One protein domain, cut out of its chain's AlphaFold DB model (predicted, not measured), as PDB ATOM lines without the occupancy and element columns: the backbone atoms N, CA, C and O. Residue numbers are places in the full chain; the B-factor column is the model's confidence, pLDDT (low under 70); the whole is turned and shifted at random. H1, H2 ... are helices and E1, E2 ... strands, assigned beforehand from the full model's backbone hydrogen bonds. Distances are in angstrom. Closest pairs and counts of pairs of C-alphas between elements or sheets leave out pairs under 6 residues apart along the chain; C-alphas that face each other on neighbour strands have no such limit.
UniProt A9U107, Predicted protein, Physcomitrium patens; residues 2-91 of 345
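This is residues 2 to 91 of the 345 residues of the protein "Predicted protein" of Physcomitrium patens (UniProt A9U107). A parallel sheet, E1 E2 E3, has H2 over it and H1 packed on H2; residues 61 to 87 loop back to E3. Under half of 90 printed residues are in named elements, H1 E1 H2 E2 E3, class mixed. It is compact, radius of gyration of the C-alphas 13.4 A, spans 38 by 28 by 27 A.

E1 is residues 27 to 31, E2 54 to 60, E3 88 to 90. H1, 9 to 19, begins at C-alpha 9 (31.790, -3.360, 26.404); H2, 35 to 45, ends at C-alpha 45 (28.194, -7.763, 12.798).

E1 and E2 have N 29 and O 55 within hydrogen-bond range, 2.9 A; E2 and E3 N 60 and O 89, 2.8 A. E1, H2, E2 form a strand-helix-strand unit, parallel strands with a helix between, crossover right-handed. H1 and H2 touch at a steep tilt, 66 degrees, C-alphas 10 and 39 closest, 6.1 A. Their O i to N i+4 pairs are within range.

Link E2 to E3 is long; residues 63 to 76 are under pLDDT 70.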
ATOM      1  N   HIS A   2      43.435  -7.102  25.988       92.19
ATOM      2  CA  HIS A   2      43.031  -8.420  26.481       92.19
ATOM      3  C   HIS A   2      41.511  -8.481  26.664       92.19
ATOM      4  O   HIS A   2      40.870  -7.455  26.891       92.19
ATOM      5  N   GLY A   3      40.939  -9.669  26.472       92.81
ATOM      6  CA  GLY A   3      39.495  -9.866  26.344       92.81
ATOM      7  C   GLY A   3      38.714  -9.663  27.638       92.81
ATOM      8  O   GLY A   3      37.640  -9.071  27.622       92.81
ATOM      9  N   ASP A   4      39.285 -10.081  28.758       93.31
ATOM     10  CA  ASP A   4      38.764  -9.926  30.119       93.31
ATOM     11  C   ASP A   4      38.547  -8.461  30.538       93.31
ATOM     12  O   ASP A   4      37.714  -8.192  31.399       93.31
ATOM     13  N   HIS A   5      39.187  -7.506  29.854       95.38
ATOM     14  CA  HIS A   5      39.003  -6.067  30.086       95.38
ATOM     15  C   HIS A   5      38.048  -5.387  29.099       95.38
ATOM     16  O   HIS A   5      37.637  -4.252  29.333       95.38
ATOM     17  N   VAL A   6      37.715  -6.026  27.968       95.88
ATOM     18  CA  VAL A   6      36.951  -5.366  26.891       95.88
ATOM     19  C   VAL A   6      35.692  -6.103  26.463       95.88
ATOM     20  O   VAL A   6      34.739  -5.430  26.099       95.88
ATOM     21  N   PHE A   7      35.615  -7.436  26.534       96.94
ATOM     22  CA  PHE A   7      34.536  -8.227  25.914       96.94
ATOM     23  C   PHE A   7      33.119  -7.856  26.369       96.94
ATOM     24  O   PHE A   7      32.180  -8.004  25.589       96.94
ATOM     25  N   GLY A   8      32.952  -7.317  27.580       96.19
ATOM     26  CA  GLY A   8      31.654  -6.834  28.064       96.19
ATOM     27  C   GLY A   8      31.177  -5.515  27.435       96.19
ATOM     28  O   GLY A   8      29.994  -5.193  27.524       96.19
ATOM     29  N   LEU A   9      32.061  -4.746  26.792       96.81
ATOM     30  CA  LEU A   9      31.790  -3.360  26.404       96.81
ATOM     31  C   LEU A   9      30.683  -3.206  25.335       96.81
ATOM     32  O   LEU A   9      29.766  -2.428  25.580       96.81
ATOM     33  N   PRO A  10      30.667  -3.934  24.199       96.00
ATOM     34  CA  PRO A  10      29.599  -3.826  23.204       96.00
ATOM     35  C   PRO A  10      28.221  -4.146  23.787       96.00
ATOM     36  O   PRO A  10      27.270  -3.405  23.551       96.00
ATOM     37  N   GLY A  11      28.121  -5.200  24.605       95.31
ATOM     38  CA  GLY A  11      26.874  -5.556  25.288       95.31
ATOM     39  C   GLY A  11      26.416  -4.475  26.270       95.31
ATOM     40  O   GLY A  11      25.237  -4.119  26.292       95.31
ATOM     41  N   LEU A  12      27.354  -3.896  27.029       95.56
ATOM     42  CA  LEU A  12      27.075  -2.787  27.940       95.56
ATOM     43  C   LEU A  12      26.561  -1.546  27.195       95.56
ATOM     44  O   LEU A  12      25.596  -0.930  27.644       95.56
ATOM     45  N   LEU A  13      27.154  -1.194  26.048       95.06
ATOM     46  CA  LEU A  13      26.711  -0.052  25.239       95.06
ATOM     47  C   LEU A  13      25.268  -0.218  24.756       95.06
ATOM     48  O   LEU A  13      24.477   0.718  24.878       95.06
ATOM     49  N   CYS A  14      24.905  -1.410  24.280       93.88
ATOM     50  CA  CYS A  14      23.525  -1.721  23.908       93.88
ATOM     51  C   CYS A  14      22.574  -1.540  25.101       93.88
ATOM     52  O   CYS A  14      21.539  -0.888  24.982       93.88
ATOM     53  N   MET A  15      22.946  -2.061  26.276       92.31
ATOM     54  CA  MET A  15      22.104  -2.003  27.474       92.31
ATOM     55  C   MET A  15      21.922  -0.576  28.015       92.31
ATOM     56  O   MET A  15      20.805  -0.191  28.367       92.31
ATOM     57  N   ILE A  16      22.988   0.231  28.053       90.00
ATOM     58  CA  ILE A  16      22.895   1.652  28.426       90.00
ATOM     59  C   ILE A  16      22.004   2.384  27.420       90.00
ATOM     60  O   ILE A  16      21.113   3.134  27.814       90.00
ATOM     61  N   GLY A  17      22.196   2.119  26.126       83.81
ATOM     62  CA  GLY A  17      21.409   2.709  25.050       83.81
ATOM     63  C   GLY A  17      19.902   2.450  25.161       83.81
ATOM     64  O   GLY A  17      19.115   3.324  24.817       83.81
ATOM     65  N   MET A  18      19.495   1.279  25.660       84.50
ATOM     66  CA  MET A  18      18.082   0.920  25.843       84.50
ATOM     67  C   MET A  18      17.441   1.522  27.098       84.50
ATOM     68  O   MET A  18      16.219   1.613  27.174       84.50
ATOM     69  N   THR A  19      18.244   1.864  28.106       85.44
ATOM     70  CA  THR A  19      17.743   2.232  29.440       85.44
ATOM     71  C   THR A  19      17.830   3.722  29.725       85.44
ATOM     72  O   THR A  19      17.038   4.232  30.518       85.44
ATOM     73  N   ALA A  20      18.776   4.433  29.112       80.75
ATOM     74  CA  ALA A  20      18.956   5.846  29.390       80.75
ATOM     75  C   ALA A  20      18.092   6.754  28.487       80.75
ATOM     76  O   ALA A  20      17.729   6.379  27.371       80.75
ATOM     77  N   PRO A  21      17.744   7.964  28.972       80.38
ATOM     78  CA  PRO A  21      16.960   8.926  28.204       80.38
ATOM     79  C   PRO A  21      17.662   9.324  26.903       80.38
ATOM     80  O   PRO A  21      18.879   9.511  26.883       80.38
ATOM     81  N   SER A  22      16.889   9.554  25.842       72.75
ATOM     82  CA  SER A  22      17.399  10.007  24.538       72.75
ATOM     83  C   SER A  22      18.066  11.387  24.570       72.75
ATOM     84  O   SER A  22      18.786  11.739  23.644       72.75
ATOM     85  N   THR A  23      17.844  12.169  25.629       73.25
ATOM     86  CA  THR A  23      18.457  13.487  25.856       73.25
ATOM     87  C   THR A  23      19.849  13.415  26.481       73.25
ATOM     88  O   THR A  23      20.453  14.452  26.751       73.25
ATOM     89  N   ARG A  24      20.349  12.212  26.775       83.12
ATOM     90  CA  ARG A  24      21.664  12.027  27.382       83.12
ATOM     91  C   ARG A  24      22.767  12.391  26.385       83.12
ATOM     92  O   ARG A  24      22.660  12.101  25.199       83.12
ATOM     93  N   GLU A  25      23.833  13.002  26.892       89.12
ATOM     94  CA  GLU A  25      25.046  13.247  26.110       89.12
ATOM     95  C   GLU A  25      25.654  11.926  25.599       89.12
ATOM     96  O   GLU A  25      25.499  10.887  26.258       89.12
ATOM     97  N   PRO A  26      26.353  11.949  24.447       92.81
ATOM     98  CA  PRO A  26      26.998  10.764  23.897       92.81
ATOM     99  C   PRO A  26      27.949  10.092  24.888       92.81
ATOM    100  O   PRO A  26      28.613  10.745  25.692       92.81
ATOM    101  N   ILE A  27      28.054   8.766  24.801       95.06
ATOM    102  CA  ILE A  27      28.997   8.009  25.629       95.06
ATOM    103  C   ILE A  27      30.410   8.196  25.070       95.06
ATOM    104  O   ILE A  27      30.696   7.748  23.958       95.06
ATOM    105  N   GLU A  28      31.302   8.807  25.848       96.06
ATOM    106  CA  GLU A  28      32.726   8.894  25.514       96.06
ATOM    107  C   GLU A  28      33.491   7.670  26.027       96.06
ATOM    108  O   GLU A  28      33.418   7.307  27.203       96.06
ATOM    109  N   ILE A  29      34.239   7.023  25.133       97.81
ATOM    110  CA  ILE A  29      35.023   5.822  25.420       97.81
ATOM    111  C   ILE A  29      36.485   6.125  25.120       97.81
ATOM    112  O   ILE A  29      36.817   6.553  24.019       97.81
ATOM    113  N   PHE A  30      37.367   5.854  26.078       97.62
ATOM    114  CA  PHE A  30      38.799   6.111  25.955       97.62
ATOM    115  C   PHE A  30      39.576   4.804  26.052       97.62
ATOM    116  O   PHE A  30      39.334   3.996  26.950       97.62
ATOM    117  N   GLY A  31      40.528   4.587  25.149       95.25
ATOM    118  CA  GLY A  31      41.378   3.406  25.226       95.25
ATOM    119  C   GLY A  31      42.442   3.325  24.138       95.25
ATOM    120  O   GLY A  31      42.718   4.310  23.459       95.25
ATOM    121  N   PRO A  32      43.103   2.171  23.987       93.06
ATOM    122  CA  PRO A  32      44.226   2.036  23.073       93.06
ATOM    123  C   PRO A  32      43.795   2.028  21.598       93.06
ATOM    124  O   PRO A  32      42.635   1.736  21.287       93.06
ATOM    125  N   PRO A  33      44.739   2.252  20.666       90.12
ATOM    126  CA  PRO A  33      44.476   2.125  19.239       90.12
ATOM    127  C   PRO A  33      43.945   0.730  18.886       90.12
ATOM    128  O   PRO A  33      44.501  -0.285  19.315       90.12
ATOM    129  N   GLY A  34      42.873   0.686  18.096       89.00
ATOM    130  CA  GLY A  34      42.151  -0.531  17.724       89.00
ATOM    131  C   GLY A  34      40.833  -0.718  18.480       89.00
ATOM    132  O   GLY A  34      39.982  -1.474  18.011       89.00
ATOM    133  N   LEU A  35      40.620  -0.008  19.597       93.38
ATOM    134  CA  LEU A  35      39.359  -0.050  20.343       93.38
ATOM    135  C   LEU A  35      38.180   0.412  19.483       93.38
ATOM    136  O   LEU A  35      37.132  -0.233  19.481       93.38
ATOM    137  N   ARG A  36      38.370   1.485  18.704       93.25
ATOM    138  CA  ARG A  36      37.325   2.034  17.832       93.25
ATOM    139  C   ARG A  36      36.880   1.011  16.794       93.25
ATOM    140  O   ARG A  36      35.692   0.728  16.671       93.25
ATOM    141  N   GLN A  37      37.845   0.413  16.096       91.31
ATOM    142  CA  GLN A  37      37.573  -0.608  15.085       91.31
ATOM    143  C   GLN A  37      36.906  -1.844  15.696       91.31
ATOM    144  O   GLN A  37      35.986  -2.396  15.095       91.31
ATOM    145  N   TRP A  38      37.344  -2.268  16.885       92.75
ATOM    146  CA  TRP A  38      36.784  -3.426  17.575       92.75
ATOM    147  C   TRP A  38      35.304  -3.225  17.935       92.75
ATOM    148  O   TRP A  38      34.474  -4.013  17.487       92.75
ATOM    149  N   ILE A  39      34.956  -2.135  18.635       95.00
ATOM    150  CA  ILE A  39      33.561  -1.821  19.007       95.00
ATOM    151  C   ILE A  39      32.683  -1.727  17.758       95.00
ATOM    152  O   ILE A  39      31.643  -2.381  17.672       95.00
ATOM    153  N   ARG A  40      33.131  -0.953  16.763       93.62
ATOM    154  CA  ARG A  40      32.412  -0.748  15.503       93.62
ATOM    155  C   ARG A  40      32.124  -2.065  14.791       93.62
ATOM    156  O   ARG A  40      30.989  -2.306  14.384       93.62
ATOM    157  N   THR A  41      33.139  -2.915  14.644       92.00
ATOM    158  CA  THR A  41      33.006  -4.200  13.945       92.00
ATOM    159  C   THR A  41      32.036  -5.116  14.682       92.00
ATOM    160  O   THR A  41      31.154  -5.697  14.054       92.00
ATOM    161  N   THR A  42      32.145  -5.212  16.012       94.25
ATOM    162  CA  THR A  42      31.249  -6.050  16.818       94.25
ATOM    163  C   THR A  42      29.796  -5.592  16.725       94.25
ATOM    164  O   THR A  42      28.921  -6.423  16.490       94.25
ATOM    165  N   LEU A  43      29.527  -4.289  16.854       94.94
ATOM    166  CA  LEU A  43      28.162  -3.760  16.767       94.94
ATOM    167  C   LEU A  43      27.563  -3.950  15.367       94.94
ATOM    168  O   LEU A  43      26.417  -4.382  15.257       94.94
ATOM    169  N   LYS A  44      28.349  -3.714  14.303       93.19
ATOM    170  CA  LYS A  44      27.911  -3.936  12.916       93.19
ATOM    171  C   LYS A  44      27.554  -5.395  12.646       93.19
ATOM    172  O   LYS A  44      26.476  -5.664  12.131       93.19
ATOM    173  N   LEU A  45      28.435  -6.330  13.007       92.56
ATOM    174  CA  LEU A  45      28.194  -7.763  12.798       92.56
ATOM    175  C   LEU A  45      26.993  -8.275  13.598       92.56
ATOM    176  O   LEU A  45      26.299  -9.182  13.152       92.56
ATOM    177  N   ALA A  46      26.738  -7.688  14.768       93.94
ATOM    178  CA  ALA A  46      25.592  -8.027  15.599       93.94
ATOM    179  C   ALA A  46      24.293  -7.309  15.187       93.94
ATOM    180  O   ALA A  46      23.268  -7.536  15.826       93.94
ATOM    181  N   HIS A  47      24.321  -6.429  14.175       93.31
ATOM    182  CA  HIS A  47      23.207  -5.534  13.828       93.31
ATOM    183  C   HIS A  47      22.664  -4.755  15.046       93.31
ATOM    184  O   HIS A  47      21.463  -4.516  15.179       93.31
ATOM    185  N   ALA A  48      23.554  -4.392  15.970       94.56
ATOM    186  CA  ALA A  48      23.196  -3.779  17.240       94.56
ATOM    187  C   ALA A  48      22.992  -2.262  17.109       94.56
ATOM    188  O   ALA A  48      23.589  -1.620  16.256       94.56
ATOM    189  N   ARG A  49      22.173  -1.666  17.984       92.81
ATOM    190  CA  ARG A  49      21.935  -0.211  18.040       92.81
ATOM    191  C   ARG A  49      22.312   0.356  19.403       92.81
ATOM    192  O   ARG A  49      22.132  -0.302  20.424       92.81
ATOM    193  N   VAL A  50      22.784   1.601  19.413       92.31
ATOM    194  CA  VAL A  50      23.139   2.370  20.615       92.31
ATOM    195  C   VAL A  50      22.443   3.740  20.550       92.31
ATOM    196  O   VAL A  50      23.044   4.712  20.098       92.31
ATOM    197  N   PRO A  51      21.169   3.854  20.978       87.38
ATOM    198  CA  PRO A  51      20.362   5.067  20.788       87.38
ATOM    199  C   PRO A  51      20.984   6.387  21.275       87.38
ATOM    200  O   PRO A  51      20.781   7.420  20.646       87.38
ATOM    201  N   ILE A  52      21.774   6.359  22.353       90.44
ATOM    202  CA  ILE A  52      22.392   7.554  22.975       90.44
ATOM    203  C   ILE A  52      23.617   8.060  22.194       90.44
ATOM    204  O   ILE A  52      24.169   9.109  22.504       90.44
ATOM    205  N   LYS A  53      24.011   7.344  21.132       92.94
ATOM    206  CA  LYS A  53      25.259   7.538  20.389       92.94
ATOM    207  C   LYS A  53      26.505   7.334  21.264       92.94
ATOM    208  O   LYS A  53      26.467   7.375  22.495       92.94
ATOM    209  N   TYR A  54      27.635   7.067  20.624       95.69
ATOM    210  CA  TYR A  54      28.913   6.887  21.313       95.69
ATOM    211  C   TYR A  54      30.068   7.441  20.486       95.69
ATOM    212  O   TYR A  54      29.988   7.511  19.263       95.69
ATOM    213  N   THR A  55      31.158   7.807  21.148       96.94
ATOM    214  CA  THR A  55      32.410   8.215  20.508       96.94
ATOM    215  C   THR A  55      33.583   7.467  21.133       96.94
ATOM    216  O   THR A  55      33.570   7.153  22.324       96.94
ATOM    217  N   VAL A  56      34.590   7.133  20.319       97.06
ATOM    218  CA  VAL A  56      35.771   6.379  20.768       97.06
ATOM    219  C   VAL A  56      37.041   7.177  20.517       97.06
ATOM    220  O   VAL A  56      37.475   7.368  19.373       97.06
ATOM    221  N   HIS A  57      37.664   7.603  21.606       96.88
ATOM    222  CA  HIS A  57      38.934   8.301  21.627       96.88
ATOM    223  C   HIS A  57      40.083   7.315  21.854       96.88
ATOM    224  O   HIS A  57      40.071   6.530  22.804       96.88
ATOM    225  N   GLU A  58      41.085   7.351  20.979       95.50
ATOM    226  CA  GLU A  58      42.215   6.423  21.032       95.50
ATOM    227  C   GLU A  58      43.483   7.125  21.527       95.50
ATOM    228  O   GLU A  58      43.834   8.198  21.043       95.50
ATOM    229  N   LEU A  59      44.183   6.515  22.485       94.75
ATOM    230  CA  LEU A  59      45.434   7.014  23.054       94.75
ATOM    231  C   LEU A  59      46.605   6.589  22.161       94.75
ATOM    232  O   LEU A  59      47.111   5.470  22.246       94.75
ATOM    233  N   VAL A  60      47.033   7.480  21.271       90.62
ATOM    234  CA  VAL A  60      48.046   7.196  20.251       90.62
ATOM    235  C   VAL A  60      49.425   7.659  20.729       90.62
ATOM    236  O   VAL A  60      49.586   8.762  21.246       90.62
ATOM    237  N   LEU A  61      50.439   6.808  20.547       82.25
ATOM    238  CA  LEU A  61      51.826   7.113  20.926       82.25
ATOM    239  C   LEU A  61      52.439   8.220  20.065       82.25
ATOM    240  O   LEU A  61      53.113   9.098  20.591       82.25
ATOM    241  N   GLN A  62      52.239   8.159  18.747       72.56
ATOM    242  CA  GLN A  62      52.760   9.126  17.781       72.56
ATOM    243  C   GLN A  62      51.827   9.231  16.576       72.56
ATOM    244  O   GLN A  62      51.237   8.233  16.149       72.56
ATOM    245  N   GLU A  63      51.738  10.429  16.006       64.81
ATOM    246  CA  GLU A  63      50.938  10.709  14.817       64.81
ATOM    247  C   GLU A  63      51.341   9.788  13.648       64.81
ATOM    248  O   GLU A  63      52.515   9.474  13.445       64.81
ATOM    249  N   GLY A  64      50.353   9.250  12.927       58.62
ATOM    250  CA  GLY A  64      50.581   8.342  11.796       58.62
ATOM    251  C   GLY A  64      51.030   6.912  12.145       58.62
ATOM    252  O   GLY A  64      50.974   6.039  11.282       58.62
ATOM    253  N   LYS A  65      51.391   6.594  13.400       53.19
ATOM    254  CA  LYS A  65      51.773   5.226  13.824       53.19
ATOM    255  C   LYS A  65      50.583   4.345  14.211       53.19
ATOM    256  O   LYS A  65      50.668   3.530  15.132       53.19
ATOM    257  N   ARG A  66      49.477   4.435  13.471       57.75
ATOM    258  CA  ARG A  66      48.465   3.376  13.503       57.75
ATOM    259  C   ARG A  66      49.078   2.169  12.795       57.75
ATOM    260  O   ARG A  66      49.120   2.133  11.567       57.75
ATOM    261  N   LYS A  67      49.561   1.166  13.539       48.56
ATOM    262  CA  LYS A  67      49.759  -0.166  12.950       48.56
ATOM    263  C   LYS A  67      48.371  -0.668  12.558       48.56
ATOM    264  O   LYS A  67      47.705  -1.313  13.362       48.56
ATOM    265  N   ARG A  68      47.911  -0.339  11.345       50.34
ATOM    266  CA  ARG A  68      46.820  -1.077  10.712       50.34
ATOM    267  C   ARG A  68      47.276  -2.529  10.742       50.34
ATOM    268  O   ARG A  68      48.333  -2.850  10.199       50.34
ATOM    269  N   ILE A  69      46.552  -3.371  11.475       49.59
ATOM    270  CA  ILE A  69      46.733  -4.818  11.383       49.59
ATOM    271  C   ILE A  69      46.686  -5.109   9.885       49.59
ATOM    272  O   ILE A  69      45.715  -4.712   9.245       49.59
ATOM    273  N   ASN A  70      47.769  -5.672   9.332       45.84
ATOM    274  CA  ASN A  70      47.897  -5.987   7.907       45.84
ATOM    275  C   ASN A  70      46.533  -6.436   7.369       45.84
ATOM    276  O   ASN A  70      45.979  -7.384   7.927       45.84
ATOM    277  N   ASN A  71      46.018  -5.733   6.350       46.00
ATOM    278  CA  ASN A  71      44.689  -5.848   5.724       46.00
ATOM    279  C   ASN A  71      44.373  -7.257   5.159       46.00
ATOM    280  O   ASN A  71      43.998  -7.403   4.001       46.00
ATOM    281  N   LYS A  72      44.533  -8.329   5.937       49.94
ATOM    282  CA  LYS A  72      44.033  -9.667   5.599       49.94
ATOM    283  C   LYS A  72      42.538  -9.788   5.884       49.94
ATOM    284  O   LYS A  72      41.874 -10.609   5.268       49.94
ATOM    285  N   TRP A  73      42.013  -8.959   6.785       53.28
ATOM    286  CA  TRP A  73      40.587  -8.854   7.064       53.28
ATOM    287  C   TRP A  73      40.048  -7.622   6.348       53.28
ATOM    288  O   TRP A  73      40.499  -6.508   6.613       53.28
ATOM    289  N   ASN A  74      39.107  -7.825   5.426       53.31
ATOM    290  CA  ASN A  74      38.432  -6.756   4.694       53.31
ATOM    291  C   ASN A  74      37.416  -6.069   5.627       53.31
ATOM    292  O   ASN A  74      36.208  -6.245   5.499       53.31
ATOM    293  N   VAL A  75      37.912  -5.385   6.662       58.94
ATOM    294  CA  VAL A  75      37.059  -4.673   7.615       58.94
ATOM    295  C   VAL A  75      36.644  -3.366   6.958       58.94
ATOM    296  O   VAL A  75      37.471  -2.479   6.759       58.94
ATOM    297  N   ASN A  76      35.364  -3.266   6.608       64.62
ATOM    298  CA  ASN A  76      34.762  -2.023   6.151       64.62
ATOM    299  C   ASN A  76      34.908  -0.957   7.258       64.62
ATOM    300  O   ASN A  76      34.381  -1.123   8.359       64.62
ATOM    301  N   ASP A  77      35.656   0.110   6.966       75.06
ATOM    302  CA  ASP A  77      35.974   1.190   7.912       75.06
ATOM    303  C   ASP A  77      34.851   2.239   8.019       75.06
ATOM    304  O   ASP A  77      34.992   3.232   8.729       75.06
ATOM    305  N   GLU A  78      33.718   2.028   7.343       86.62
ATOM    306  CA  GLU A  78      32.518   2.844   7.516       86.62
ATOM    307  C   GLU A  78      32.111   2.898   8.989       86.62
ATOM    308  O   GLU A  78      32.067   1.871   9.671       86.62
ATOM    309  N   MET A  79      31.739   4.080   9.468       91.31
ATOM    310  CA  MET A  79      31.257   4.256  10.835       91.31
ATOM    311  C   MET A  79      29.971   3.462  11.084       91.31
ATOM    312  O   MET A  79      29.202   3.155  10.169       91.31
ATOM    313  N   HIS A  80      29.755   3.082  12.339       94.19
ATOM    314  CA  HIS A  80      28.461   2.564  12.770       94.19
ATOM    315  C   HIS A  80      27.426   3.706  12.806       94.19
ATOM    316  O   HIS A  80      27.777   4.837  13.121       94.19
ATOM    317  N   GLU A  81      26.144   3.436  12.534       93.81
ATOM    318  CA  GLU A  81      25.090   4.476  12.451       93.81
ATOM    319  C   GLU A  81      24.905   5.286  13.748       93.81
ATOM    320  O   GLU A  81      24.401   6.413  13.754       93.81
ATOM    321  N   ASP A  82      25.299   4.686  14.868       95.06
ATOM    322  CA  ASP A  82      25.258   5.295  16.198       95.06
ATOM    323  C   ASP A  82      26.624   5.777  16.716       95.06
ATOM    324  O   ASP A  82      26.732   6.223  17.854       95.06
ATOM    325  N   GLU A  83      27.664   5.697  15.892       95.94
ATOM    326  CA  GLU A  83      28.997   6.197  16.218       95.94
ATOM    327  C   GLU A  83      29.145   7.666  15.804       95.94
ATOM    328  O   GLU A  83      28.746   8.068  14.711       95.94
ATOM    329  N   LEU A  84      29.766   8.464  16.668       96.19
ATOM    330  CA  LEU A  84      30.213   9.823  16.389       96.19
ATOM    331  C   LEU A  84      31.739   9.853  16.216       96.19
ATOM    332  O   LEU A  84      32.437   8.990  16.761       96.19
ATOM    333  N   PRO A  85      32.288  10.842  15.484       95.31
ATOM    334  CA  PRO A  85      33.728  10.958  15.297       95.31
ATOM    335  C   PRO A  85      34.476  11.038  16.632       95.31
ATOM    336  O   PRO A  85      34.169  11.856  17.501       95.31
ATOM    337  N   GLY A  86      35.472  10.169  16.778       94.38
ATOM    338  CA  GLY A  86      36.387  10.153  17.911       94.38
ATOM    339  C   GLY A  86      37.658  10.953  17.660       94.38
ATOM    340  O   GLY A  86      37.961  11.346  16.536       94.38
ATOM    341  N   ARG A  87      38.434  11.149  18.727       94.75
ATOM    342  CA  ARG A  87      39.726  11.856  18.686       94.75
ATOM    343  C   ARG A  87      40.874  10.867  18.817       94.75
ATOM    344  O   ARG A  87      40.756   9.893  19.558       94.75
ATOM    345  N   ASP A  88      41.985  11.155  18.160       94.38
ATOM    346  CA  ASP A  88      43.261  10.526  18.480       94.38
ATOM    347  C   ASP A  88      43.980  11.434  19.476       94.38
ATOM    348  O   ASP A  88      44.357  12.559  19.157       94.38
ATOM    349  N   ILE A  89      44.104  10.966  20.714       95.06
ATOM    350  CA  ILE A  89      44.741  11.704  21.799       95.06
ATOM    351  C   ILE A  89      46.224  11.368  21.740       95.06
ATOM    352  O   ILE A  89      46.611  10.210  21.912       95.06
ATOM    353  N   LEU A  90      47.048  12.372  21.464       93.94
ATOM    354  CA  LEU A  90      48.486  12.195  21.311       93.94
ATOM    355  C   LEU A  90      49.195  12.212  22.666       93.94
ATOM    356  O   LEU A  90      48.799  12.921  23.593       93.94
ATOM    357  N   CYS A  91      50.266  11.426  22.758       93.50
ATOM    358  CA  CYS A  91      51.179  11.455  23.889       93.50
ATOM    359  C   CYS A  91      51.928  12.794  23.927       93.50
ATOM    360  O   CYS A  91      52.553  13.195  22.939       93.50
TER     361      CYS A  91